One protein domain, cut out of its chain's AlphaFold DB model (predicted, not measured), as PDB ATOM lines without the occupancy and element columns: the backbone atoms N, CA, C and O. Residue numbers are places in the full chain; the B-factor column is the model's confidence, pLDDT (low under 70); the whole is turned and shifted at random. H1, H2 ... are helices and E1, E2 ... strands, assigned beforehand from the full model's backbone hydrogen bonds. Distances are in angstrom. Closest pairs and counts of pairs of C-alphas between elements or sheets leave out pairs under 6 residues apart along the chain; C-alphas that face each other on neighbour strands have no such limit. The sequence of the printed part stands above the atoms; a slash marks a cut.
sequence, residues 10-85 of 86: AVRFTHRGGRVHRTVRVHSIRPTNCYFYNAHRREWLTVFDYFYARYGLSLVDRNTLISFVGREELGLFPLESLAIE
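Overview. This is residues 10 to 85 of the 86 residues of the protein "PAZ domain-containing protein" of Caenorhabditis remanei (UniProt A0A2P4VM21). Two small lobes sit side by side: one holds the three-stranded sheet E2 - E1 - E7 and the strand pair E3 - E6, the other the hairpin of E4 and E5 with the helix H1. In the first lobe the chain turns a sharp corner where E2 runs on into E3 at 85 degrees, and residues 77 to 78 pair briefly with residues 65 to 66 of E6. The printed part has 76 residues, with one named helix and seven named strands in the order E1 E2 E3 E4 E5 H1 E6 E7; the three sheets are antiparallel. The class is mixed, helices and strands, though under half of the residues are in named elements. The whole is compact, with a radius of gyration of the C-alphas of 11.9 A and spans of 32 by 25 by 24 A.

Arrangement. Begin at E1, residues 10 to 13, the inner strand of its sheet. E2, residues 19 to 22, forms a hairpin with it, antiparallel at 140 degrees; look for N 11 and O 20, 2.8 A apart. On the other side of E1, E7, residues 82 to 84, is antiparallel at 151 degrees, with N 12 and O 83 at 2.8 A. E3, residues 24 to 27, and E2 meet only through their link. E3 is antiparallel to E6, residues 65 to 68, at 148 degrees, with N 25 and O 67 at 2.8 A. Go on to E4, residues 35 to 38, apart from E3; it forms a hairpin with E5, residues 43 to 46, antiparallel at 141 degrees, with N 36 and O 45 at 2.9 A. H1, residues 47 to 55, follows E5 directly; its closest C-alphas with E4 are those of Tyr 35 and Val 47, 6.3 A apart. In H1 every O i to N i+4 pair is within hydrogen-bond range. H1 is not on the sheet E2 - E1 - E7.

Along the chain. Find C-alpha 10 at (4.077, -37.657, 61.355), where E1 begins; E1 is 10.3 A long. E2 measures 9.7 A, E3 9.8 A, E4 9.5 A and E5 10.1 A. H1 runs 11.5 A from C-alpha 47 at (8.632, -41.161, 39.447). E6 measures 10.5 A, and E7, 6.9 A long, ends at C-alpha 84, (7.824, -33.950, 58.786).

Size, cuts and confidence. The C-alphas of Arg 42 and Glu 85 are the two farthest apart, 34.5 A, while those of Ala 10 and Glu 85 are 5.4 A apart. The link from E6 to E7, residues 69 to 81, is long. The printed part has no cut. Its mean pLDDT is 93.0, and no printed residue of the model is under 70.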
ATOM      1  N   ALA A  10       5.188 -38.321  62.025       87.31
ATOM      2  CA  ALA A  10       4.077 -37.657  61.355       87.31
ATOM      3  C   ALA A  10       4.597 -37.011  60.063       87.31
ATOM      4  O   ALA A  10       5.343 -36.038  60.090       87.31
ATOM      5  N   VAL A  11       4.231 -37.586  58.922       89.75
ATOM      6  CA  VAL A  11       4.658 -37.142  57.596       89.75
ATOM      7  C   VAL A  11       3.459 -36.596  56.835       89.75
ATOM      8  O   VAL A  11       2.434 -37.263  56.680       89.75
ATOM      9  N   ARG A  12       3.599 -35.387  56.303       92.88
ATOM     10  CA  ARG A  12       2.646 -34.759  55.392       92.88
ATOM     11  C   ARG A  12       3.163 -34.820  53.962       92.88
ATOM     12  O   ARG A  12       4.340 -34.582  53.706       92.88
ATOM     13  N   PHE A  13       2.264 -35.061  53.013       91.06
ATOM     14  CA  PHE A  13       2.585 -34.893  51.598       91.06
ATOM     15  C   PHE A  13       2.610 -33.395  51.249       91.06
ATOM     16  O   PHE A  13       1.672 -32.657  51.541       91.06
ATOM     17  N   THR A  14       3.686 -32.909  50.639       91.88
ATOM     18  CA  THR A  14       3.813 -31.488  50.252       91.88
ATOM     19  C   THR A  14       3.105 -31.186  48.935       91.88
ATOM     20  O   THR A  14       2.599 -30.089  48.732       91.88
ATOM     21  N   HIS A  15       3.025 -32.188  48.064       86.56
ATOM     22  CA  HIS A  15       2.481 -32.104  46.710       86.56
ATOM     23  C   HIS A  15       0.960 -32.306  46.626       86.56
ATOM     24  O   HIS A  15       0.359 -32.107  45.571       86.56
ATOM     25  N   ARG A  16       0.334 -32.768  47.713       86.62
ATOM     26  CA  ARG A  16      -1.106 -33.039  47.805       86.62
ATOM     27  C   ARG A  16      -1.571 -32.974  49.257       86.62
ATOM     28  O   ARG A  16      -0.760 -33.052  50.169       86.62
ATOM     29  N   GLY A  17      -2.881 -32.920  49.477       84.81
ATOM     30  CA  GLY A  17      -3.443 -33.144  50.810       84.81
ATOM     31  C   GLY A  17      -3.210 -34.579  51.301       84.81
ATOM     32  O   GLY A  17      -3.178 -35.519  50.507       84.81
ATOM     33  N   GLY A  18      -3.068 -34.750  52.616       87.69
ATOM     34  CA  GLY A  18      -2.938 -36.055  53.266       87.69
ATOM     35  C   GLY A  18      -1.742 -36.140  54.212       87.69
ATOM     36  O   GLY A  18      -0.737 -35.446  54.043       87.69
ATOM     37  N   ARG A  19      -1.868 -37.009  55.217       89.69
ATOM     38  CA  ARG A  19      -0.865 -37.238  56.262       89.69
ATOM     39  C   ARG A  19      -0.782 -38.722  56.593       89.69
ATOM     40  O   ARG A  19      -1.774 -39.441  56.478       89.69
ATOM     41  N   VAL A  20       0.396 -39.169  57.007       88.62
ATOM     42  CA  VAL A  20       0.679 -40.541  57.432       88.62
ATOM     43  C   VAL A  20       1.574 -40.484  58.663       88.62
ATOM     44  O   VAL A  20       2.586 -39.801  58.646       88.62
ATOM     45  N   HIS A  21       1.227 -41.217  59.720       91.25
ATOM     46  CA  HIS A  21       2.067 -41.340  60.913       91.25
ATOM     47  C   HIS A  21       2.733 -42.721  60.951       91.25
ATOM     48  O   HIS A  21       2.105 -43.696  61.379       91.25
ATOM     49  N   ARG A  22       3.947 -42.850  60.401       90.12
ATOM     50  CA  ARG A  22       4.646 -44.137  60.200       90.12
ATOM     51  C   ARG A  22       6.164 -43.970  60.177       90.12
ATOM     52  O   ARG A  22       6.678 -42.898  59.879       90.12
ATOM     53  N   THR A  23       6.877 -45.064  60.428       90.31
ATOM     54  CA  THR A  23       8.311 -45.154  60.138       90.31
ATOM     55  C   THR A  23       8.520 -45.143  58.624       90.31
ATOM     56  O   THR A  23       7.815 -45.832  57.877       90.31
ATOM     57  N   VAL A  24       9.491 -44.360  58.169       90.62
ATOM     58  CA  VAL A  24       9.872 -44.274  56.757       90.62
ATOM     59  C   VAL A  24      11.034 -45.216  56.457       90.62
ATOM     60  O   VAL A  24      11.927 -45.400  57.281       90.62
ATOM     61  N   ARG A  25      11.037 -45.806  55.263       91.88
ATOM     62  CA  ARG A  25      12.181 -46.537  54.716       91.88
ATOM     63  C   ARG A  25      12.768 -45.735  53.566       91.88
ATOM     64  O   ARG A  25      12.053 -45.361  52.638       91.88
ATOM     65  N   VAL A  26      14.071 -45.495  53.645       93.00
ATOM     66  CA  VAL A  26      14.845 -44.780  52.630       93.00
ATOM     67  C   VAL A  26      15.434 -45.792  51.653       93.00
ATOM     68  O   VAL A  26      16.052 -46.770  52.072       93.00
ATOM     69  N   HIS A  27      15.256 -45.555  50.358       94.69
ATOM     70  CA  HIS A  27      15.770 -46.397  49.282       94.69
ATOM     71  C   HIS A  27      16.728 -45.595  48.408       94.69
ATOM     72  O   HIS A  27      16.376 -44.512  47.947       94.69
ATOM     73  N   SER A  28      17.907 -46.151  48.127       96.00
ATOM     74  CA  SER A  28      18.868 -45.577  47.173       96.00
ATOM     75  C   SER A  28      18.467 -45.947  45.741       96.00
ATOM     76  O   SER A  28      19.020 -46.857  45.123       96.00
ATOM     77  N   ILE A  29      17.411 -45.300  45.246       95.06
ATOM     78  CA  ILE A  29      16.834 -45.512  43.918       95.06
ATOM     79  C   ILE A  29      16.703 -44.154  43.238       95.06
ATOM     80  O   ILE A  29      16.070 -43.240  43.761       95.06
ATOM     81  N   ARG A  30      17.240 -44.038  42.021       96.38
ATOM     82  CA  ARG A  30      17.067 -42.828  41.211       96.38
ATOM     83  C   ARG A  30      15.609 -42.690  40.761       96.38
ATOM     84  O   ARG A  30      15.130 -43.600  40.077       96.38
ATOM     85  N   PRO A  31      14.914 -41.565  41.030       96.50
ATOM     86  CA  PRO A  31      13.534 -41.363  40.587       96.50
ATOM     87  C   PRO A  31      13.346 -41.475  39.066       96.50
ATOM     88  O   PRO A  31      12.284 -41.892  38.613       96.50
ATOM     89  N   THR A  32      14.383 -41.168  38.277       96.69
ATOM     90  CA  THR A  32      14.398 -41.314  36.807       96.69
ATOM     91  C   THR A  32      14.464 -42.768  36.334       96.69
ATOM     92  O   THR A  32      14.192 -43.048  35.174       96.69
ATOM     93  N   ASN A  33      14.846 -43.702  37.210       96.44
ATOM     94  CA  ASN A  33      14.958 -45.130  36.896       96.44
ATOM     95  C   ASN A  33      13.857 -45.959  37.577       96.44
ATOM     96  O   ASN A  33      13.830 -47.179  37.436       96.44
ATOM     97  N   CYS A  34      12.966 -45.316  38.334       96.25
ATOM     98  CA  CYS A  34      11.853 -45.971  39.007       96.25
ATOM     99  C   CYS A  34      10.583 -45.779  38.178       96.25
ATOM    100  O   CYS A  34      10.020 -44.686  38.153       96.25
ATOM    101  N   TYR A  35      10.162 -46.835  37.483       96.50
ATOM    102  CA  TYR A  35       8.997 -46.813  36.601       96.50
ATOM    103  C   TYR A  35       7.750 -47.344  37.301       96.50
ATOM    104  O   TYR A  35       7.812 -48.311  38.059       96.50
ATOM    105  N   PHE A  36       6.601 -46.758  36.981       95.38
ATOM    106  CA  PHE A  36       5.296 -47.288  37.349       95.38
ATOM    107  C   PHE A  36       4.288 -47.047  36.223       95.38
ATOM    108  O   PHE A  36       4.435 -46.132  35.408       95.38
ATOM    109  N   TYR A  37       3.254 -47.883  36.169       95.50
ATOM    110  CA  TYR A  37       2.193 -47.732  35.184       95.50
ATOM    111  C   TYR A  37       1.120 -46.772  35.704       95.50
ATOM    112  O   TYR A  37       0.453 -47.040  36.706       95.50
ATOM    113  N   ASN A  38       0.929 -45.648  35.014       93.38
ATOM    114  CA  ASN A  38      -0.146 -44.715  35.312       93.38
ATOM    115  C   ASN A  38      -1.424 -45.173  34.603       93.38
ATOM    116  O   ASN A  38      -1.628 -44.898  33.422       93.38
ATOM    117  N   ALA A  39      -2.317 -45.842  35.335       93.25
ATOM    118  CA  ALA A  39      -3.547 -46.394  34.766       93.25
ATOM    119  C   ALA A  39      -4.486 -45.332  34.160       93.25
ATOM    120  O   ALA A  39      -5.184 -45.619  33.189       93.25
ATOM    121  N   HIS A  40      -4.490 -44.106  34.696       90.75
ATOM    122  CA  HIS A  40      -5.335 -43.021  34.190       90.75
ATOM    123  C   HIS A  40      -4.854 -42.516  32.825       90.75
ATOM    124  O   HIS A  40      -5.666 -42.281  31.935       90.75
ATOM    125  N   ARG A  41      -3.532 -42.395  32.649       92.88
ATOM    126  CA  ARG A  41      -2.906 -41.959  31.389       92.88
ATOM    127  C   ARG A  41      -2.573 -43.114  30.437       92.88
ATOM    128  O   ARG A  41      -2.246 -42.863  29.286       92.88
ATOM    129  N   ARG A  42      -2.702 -44.363  30.901       95.69
ATOM    130  CA  ARG A  42      -2.373 -45.605  30.178       95.69
ATOM    131  C   ARG A  42      -0.944 -45.631  29.631       95.69
ATOM    132  O   ARG A  42      -0.699 -46.085  28.518       95.69
ATOM    133  N   GLU A  43       0.002 -45.153  30.427       96.50
ATOM    134  CA  GLU A  43       1.408 -45.045  30.041       96.50
ATOM    135  C   GLU A  43       2.326 -45.413  31.209       96.50
ATOM    136  O   GLU A  43       1.945 -45.335  32.381       96.50
ATOM    137  N   TRP A  44       3.550 -45.813  30.878       97.25
ATOM    138  CA  TRP A  44       4.622 -45.972  31.853       97.25
ATOM    139  C   TRP A  44       5.320 -44.635  32.060       97.25
ATOM    140  O   TRP A  44       5.713 -43.986  31.093       97.25
ATOM    141  N   LEU A  45       5.487 -44.244  33.318       97.19
ATOM    142  CA  LEU A  45       6.184 -43.022  33.703       97.19
ATOM    143  C   LEU A  45       7.250 -43.336  34.735       97.19
ATOM    144  O   LEU A  45       7.119 -44.281  35.518       97.19
ATOM    145  N   THR A  46       8.275 -42.496  34.768       97.06
ATOM    146  CA  THR A  46       9.194 -42.470  35.898       97.06
ATOM    147  C   THR A  46       8.566 -41.692  37.053       97.06
ATOM    148  O   THR A  46       7.715 -40.817  36.853       97.06
ATOM    149  N   VAL A  47       8.997 -41.980  38.282       96.50
ATOM    150  CA  VAL A  47       8.632 -41.161  39.447       96.50
ATOM    151  C   VAL A  47       9.039 -39.702  39.210       96.50
ATOM    152  O   VAL A  47       8.264 -38.798  39.510       96.50
ATOM    153  N   PHE A  48      10.207 -39.464  38.607       96.94
ATOM    154  CA  PHE A  48      10.666 -38.115  38.273       96.94
ATOM    155  C   PHE A  48       9.678 -37.371  37.360       96.94
ATOM    156  O   PHE A  48       9.167 -36.314  37.735       96.94
ATOM    157  N   ASP A  49       9.366 -37.946  36.196       96.12
ATOM    158  CA  ASP A  49       8.522 -37.295  35.188       96.12
ATOM    159  C   ASP A  49       7.104 -37.083  35.700       96.12
ATOM    160  O   ASP A  49       6.497 -36.040  35.457       96.12
ATOM    161  N   TYR A  50       6.575 -38.052  36.450       96.06
ATOM    162  CA  TYR A  50       5.247 -37.930  37.023       96.06
ATOM    163  C   TYR A  50       5.162 -36.773  38.018       96.06
ATOM    164  O   TYR A  50       4.251 -35.953  37.912       96.06
ATOM    165  N   PHE A  51       6.094 -36.681  38.969       95.81
ATOM    166  CA  PHE A  51       6.040 -35.634  39.991       95.81
ATOM    167  C   PHE A  51       6.315 -34.241  39.413       95.81
ATOM    168  O   PHE A  51       5.656 -33.279  39.818       95.81
ATOM    169  N   TYR A  52       7.192 -34.146  38.413       94.69
ATOM    170  CA  TYR A  52       7.399 -32.911  37.666       94.69
ATOM    171  C   TYR A  52       6.139 -32.503  36.890       94.69
ATOM    172  O   TYR A  52       5.600 -31.419  37.103       94.69
ATOM    173  N   ALA A  53       5.607 -33.385  36.039       94.12
ATOM    174  CA  ALA A  53       4.488 -33.051  35.161       94.12
ATOM    175  C   ALA A  53       3.163 -32.851  35.914       94.12
ATOM    176  O   ALA A  53       2.345 -32.024  35.515       94.12
ATOM    177  N   ARG A  54       2.917 -33.618  36.984       94.00
ATOM    178  CA  ARG A  54       1.649 -33.569  37.726       94.00
ATOM    179  C   ARG A  54       1.623 -32.485  38.799       94.00
ATOM    180  O   ARG A  54       0.555 -31.922  39.029       94.00
ATOM    181  N   TYR A  55       2.747 -32.239  39.470       94.06
ATOM    182  CA  TYR A  55       2.800 -31.378  40.657       94.06
ATOM    183  C   TYR A  55       3.775 -30.202  40.527       94.06
ATOM    184  O   TYR A  55       3.868 -29.403  41.453       94.06
ATOM    185  N   GLY A  56       4.507 -30.079  39.413       93.75
ATOM    186  CA  GLY A  56       5.512 -29.027  39.227       93.75
ATOM    187  C   GLY A  56       6.716 -29.163  40.163       93.75
ATOM    188  O   GLY A  56       7.433 -28.189  40.384       93.75
ATOM    189  N   LEU A  57       6.931 -30.347  40.750       93.25
ATOM    190  CA  LEU A  57       8.007 -30.556  41.712       93.25
ATOM    191  C   LEU A  57       9.359 -30.677  41.012       93.25
ATOM    192  O   LEU A  57       9.561 -31.529  40.148       93.25
ATOM    193  N   SER A  58      10.306 -29.850  41.448       92.12
ATOM    194  CA  SER A  58      11.715 -29.978  41.082       92.12
ATOM    195  C   SER A  58      12.414 -30.876  42.095       92.12
ATOM    196  O   SER A  58      12.580 -30.486  43.248       92.12
ATOM    197  N   LEU A  59      12.807 -32.077  41.669       92.25
ATOM    198  CA  LEU A  59      13.518 -33.032  42.522       92.25
ATOM    199  C   LEU A  59      15.013 -32.693  42.528       92.25
ATOM    200  O   LEU A  59      15.708 -32.852  41.513       92.25
ATOM    201  N   VAL A  60      15.477 -32.158  43.655       92.31
ATOM    202  CA  VAL A  60      16.874 -31.773  43.885       92.31
ATOM    203  C   VAL A  60      17.678 -33.018  44.240       92.31
ATOM    204  O   VAL A  60      18.730 -33.261  43.647       92.31
ATOM    205  N   ASP A  61      17.149 -33.849  45.137       90.94
ATOM    206  CA  ASP A  61      17.631 -35.200  45.347       90.94
ATOM    207  C   ASP A  61      17.159 -36.110  44.204       90.94
ATOM    208  O   ASP A  61      15.976 -36.238  43.886       90.94
ATOM    209  N   ARG A  62      18.130 -36.742  43.547       91.38
ATOM    210  CA  ARG A  62      17.903 -37.596  42.373       91.38
ATOM    211  C   ARG A  62      18.279 -39.047  42.613       91.38
ATOM    212  O   ARG A  62      18.382 -39.804  41.649       91.38
ATOM    213  N   ASN A  63      18.524 -39.437  43.859       95.88
ATOM    214  CA  ASN A  63      19.038 -40.766  44.188       95.88
ATOM    215  C   ASN A  63      18.237 -41.467  45.285       95.88
ATOM    216  O   ASN A  63      18.517 -42.631  45.563       95.88
ATOM    217  N   THR A  64      17.253 -40.795  45.874       94.81
ATOM    218  CA  THR A  64      16.505 -41.295  47.015       94.81
ATOM    219  C   THR A  64      15.015 -41.347  46.720       94.81
ATOM    220  O   THR A  64      14.418 -40.406  46.199       94.81
ATOM    221  N   LEU A  65      14.396 -42.448  47.131       96.75
ATOM    222  CA  LEU A  65      12.950 -42.569  47.250       96.75
ATOM    223  C   LEU A  65      12.587 -43.074  48.643       96.75
ATOM    224  O   LEU A  65      13.342 -43.809  49.276       96.75
ATOM    225  N   ILE A  66      11.407 -42.690  49.111       95.31
ATOM    226  CA  ILE A  66      10.888 -43.020  50.433       95.31
ATOM    227  C   ILE A  66       9.651 -43.905  50.289       95.31
ATOM    228  O   ILE A  66       8.770 -43.616  49.479       95.31
ATOM    229  N   SER A  67       9.562 -44.957  51.100       94.94
ATOM    230  CA  SER A  67       8.320 -45.702  51.334       94.94
ATOM    231  C   SER A  67       7.950 -45.674  52.817       94.94
ATOM    232  O   SER A  67       8.763 -45.323  53.672       94.94
ATOM    233  N   PHE A  68       6.725 -46.079  53.140       93.00
ATOM    234  CA  PHE A  68       6.259 -46.196  54.521       93.00
ATOM    235  C   PHE A  68       6.261 -47.664  54.939       93.00
ATOM    236  O   PHE A  68       5.718 -48.506  54.226       93.00
ATOM    237  N   VAL A  69       6.878 -47.974  56.081       90.88
ATOM    238  CA  VAL A  69       6.980 -49.352  56.582       90.88
ATOM    239  C   VAL A  69       5.581 -49.911  56.859       90.88
ATOM    240  O   VAL A  69       4.803 -49.302  57.599       90.88
ATOM    241  N   GLY A  70       5.263 -51.063  56.260       89.88
ATOM    242  CA  GLY A  70       3.954 -51.719  56.377       89.88
ATOM    243  C   GLY A  70       2.833 -51.036  55.585       89.88
ATOM    244  O   GLY A  70       1.658 -51.311  55.831       89.88
ATOM    245  N   ARG A  71       3.190 -50.098  54.701       89.62
ATOM    246  CA  ARG A  71       2.301 -49.378  53.782       89.62
ATOM    247  C   ARG A  71       2.967 -49.188  52.414       89.62
ATOM    248  O   ARG A  71       2.833 -48.142  51.775       89.62
ATOM    249  N   GLU A  72       3.741 -50.178  51.979       88.69
ATOM    250  CA  GLU A  72       4.480 -50.153  50.718       88.69
ATOM    251  C   GLU A  72       3.552 -50.010  49.497       88.69
ATOM    252  O   GLU A  72       3.969 -49.469  48.474       88.69
ATOM    253  N   GLU A  73       2.273 -50.390  49.614       88.38
ATOM    254  CA  GLU A  73       1.247 -50.200  48.583       88.38
ATOM    255  C   GLU A  73       0.953 -48.728  48.261       88.38
ATOM    256  O   GLU A  73       0.416 -48.429  47.195       88.38
ATOM    257  N   LEU A  74       1.315 -47.793  49.153       87.75
ATOM    258  CA  LEU A  74       1.208 -46.358  48.878       87.75
ATOM    259  C   LEU A  74       2.199 -45.895  47.802       87.75
ATOM    260  O   LEU A  74       2.000 -44.828  47.221       87.75
ATOM    261  N   GLY A  75       3.237 -46.690  47.534       92.00
ATOM    262  CA  GLY A  75       4.249 -46.429  46.521       92.00
ATOM    263  C   GLY A  75       5.516 -45.768  47.060       92.00
ATOM    264  O   GLY A  75       5.769 -45.710  48.267       92.00
ATOM    265  N   LEU A  76       6.332 -45.297  46.117       95.31
ATOM    266  CA  LEU A  76       7.609 -44.636  46.360       95.31
ATOM    267  C   LEU A  76       7.490 -43.136  46.094       95.31
ATOM    268  O   LEU A  76       6.953 -42.713  45.071       95.31
ATOM    269  N   PHE A  77       8.024 -42.346  47.015       95.94
ATOM    270  CA  PHE A  77       7.882 -40.897  47.026       95.94
ATOM    271  C   PHE A  77       9.254 -40.222  46.979       95.94
ATOM    272  O   PHE A  77      10.143 -40.627  47.730       95.94
ATOM    273  N   PRO A  78       9.448 -39.182  46.152       96.50
ATOM    274  CA  PRO A  78      10.605 -38.304  46.279       96.50
ATOM    275  C   PRO A  78      10.637 -37.638  47.653       96.50
ATOM    276  O   PRO A  78       9.578 -37.345  48.222       96.50
ATOM    277  N   LEU A  79      11.834 -37.354  48.161       94.19
ATOM    278  CA  LEU A  79      12.014 -36.716  49.466       94.19
ATOM    279  C   LEU A  79      11.288 -35.363  49.544       94.19
ATOM    280  O   LEU A  79      10.597 -35.085  50.516       94.19
ATOM    281  N   GLU A  80      11.360 -34.566  48.480       94.56
ATOM    282  CA  GLU A  80      10.751 -33.235  48.355       94.56
ATOM    283  C   GLU A  80       9.227 -33.269  48.409       94.56
ATOM    284  O   GLU A  80       8.566 -32.265  48.687       94.56
ATOM    285  N   SER A  81       8.652 -34.434  48.126       94.94
ATOM    286  CA  SER A  81       7.214 -34.632  48.134       94.94
ATOM    287  C   SER A  81       6.654 -34.863  49.550       94.94
ATOM    288  O   SER A  81       5.431 -35.003  49.696       94.94
ATOM    289  N   LEU A  82       7.526 -34.878  50.573       93.75
ATOM    290  CA  LEU A  82       7.247 -35.172  51.978       93.75
ATOM    291  C   LEU A  82       7.781 -34.066  52.907       93.75
ATOM    292  O   LEU A  82       8.825 -33.473  52.661       93.75
ATOM    293  N   ALA A  83       7.072 -33.815  54.003       92.50
ATOM    294  CA  ALA A  83       7.511 -32.958  55.100       92.50
ATOM    295  C   ALA A  83       7.197 -33.640  56.433       92.50
ATOM    296  O   ALA A  83       6.151 -34.278  56.562       92.50
ATOM    297  N   ILE A  84       8.084 -33.504  57.414       90.31
ATOM    298  CA  ILE A  84       7.824 -33.950  58.786       90.31
ATOM    299  C   ILE A  84       7.012 -32.853  59.481       90.31
ATOM    300  O   ILE A  84       7.314 -31.671  59.320       90.31
ATOM    301  N   GLU A  85       5.952 -33.237  60.186       85.06
ATOM    302  CA  GLU A  85       5.204 -32.335  61.063       85.06
ATOM    303  C   GLU A  85       5.778 -32.423  62.482       85.06
ATOM    304  O   GLU A  85       6.009 -33.529  62.976       85.06
TER     305      GLU A  85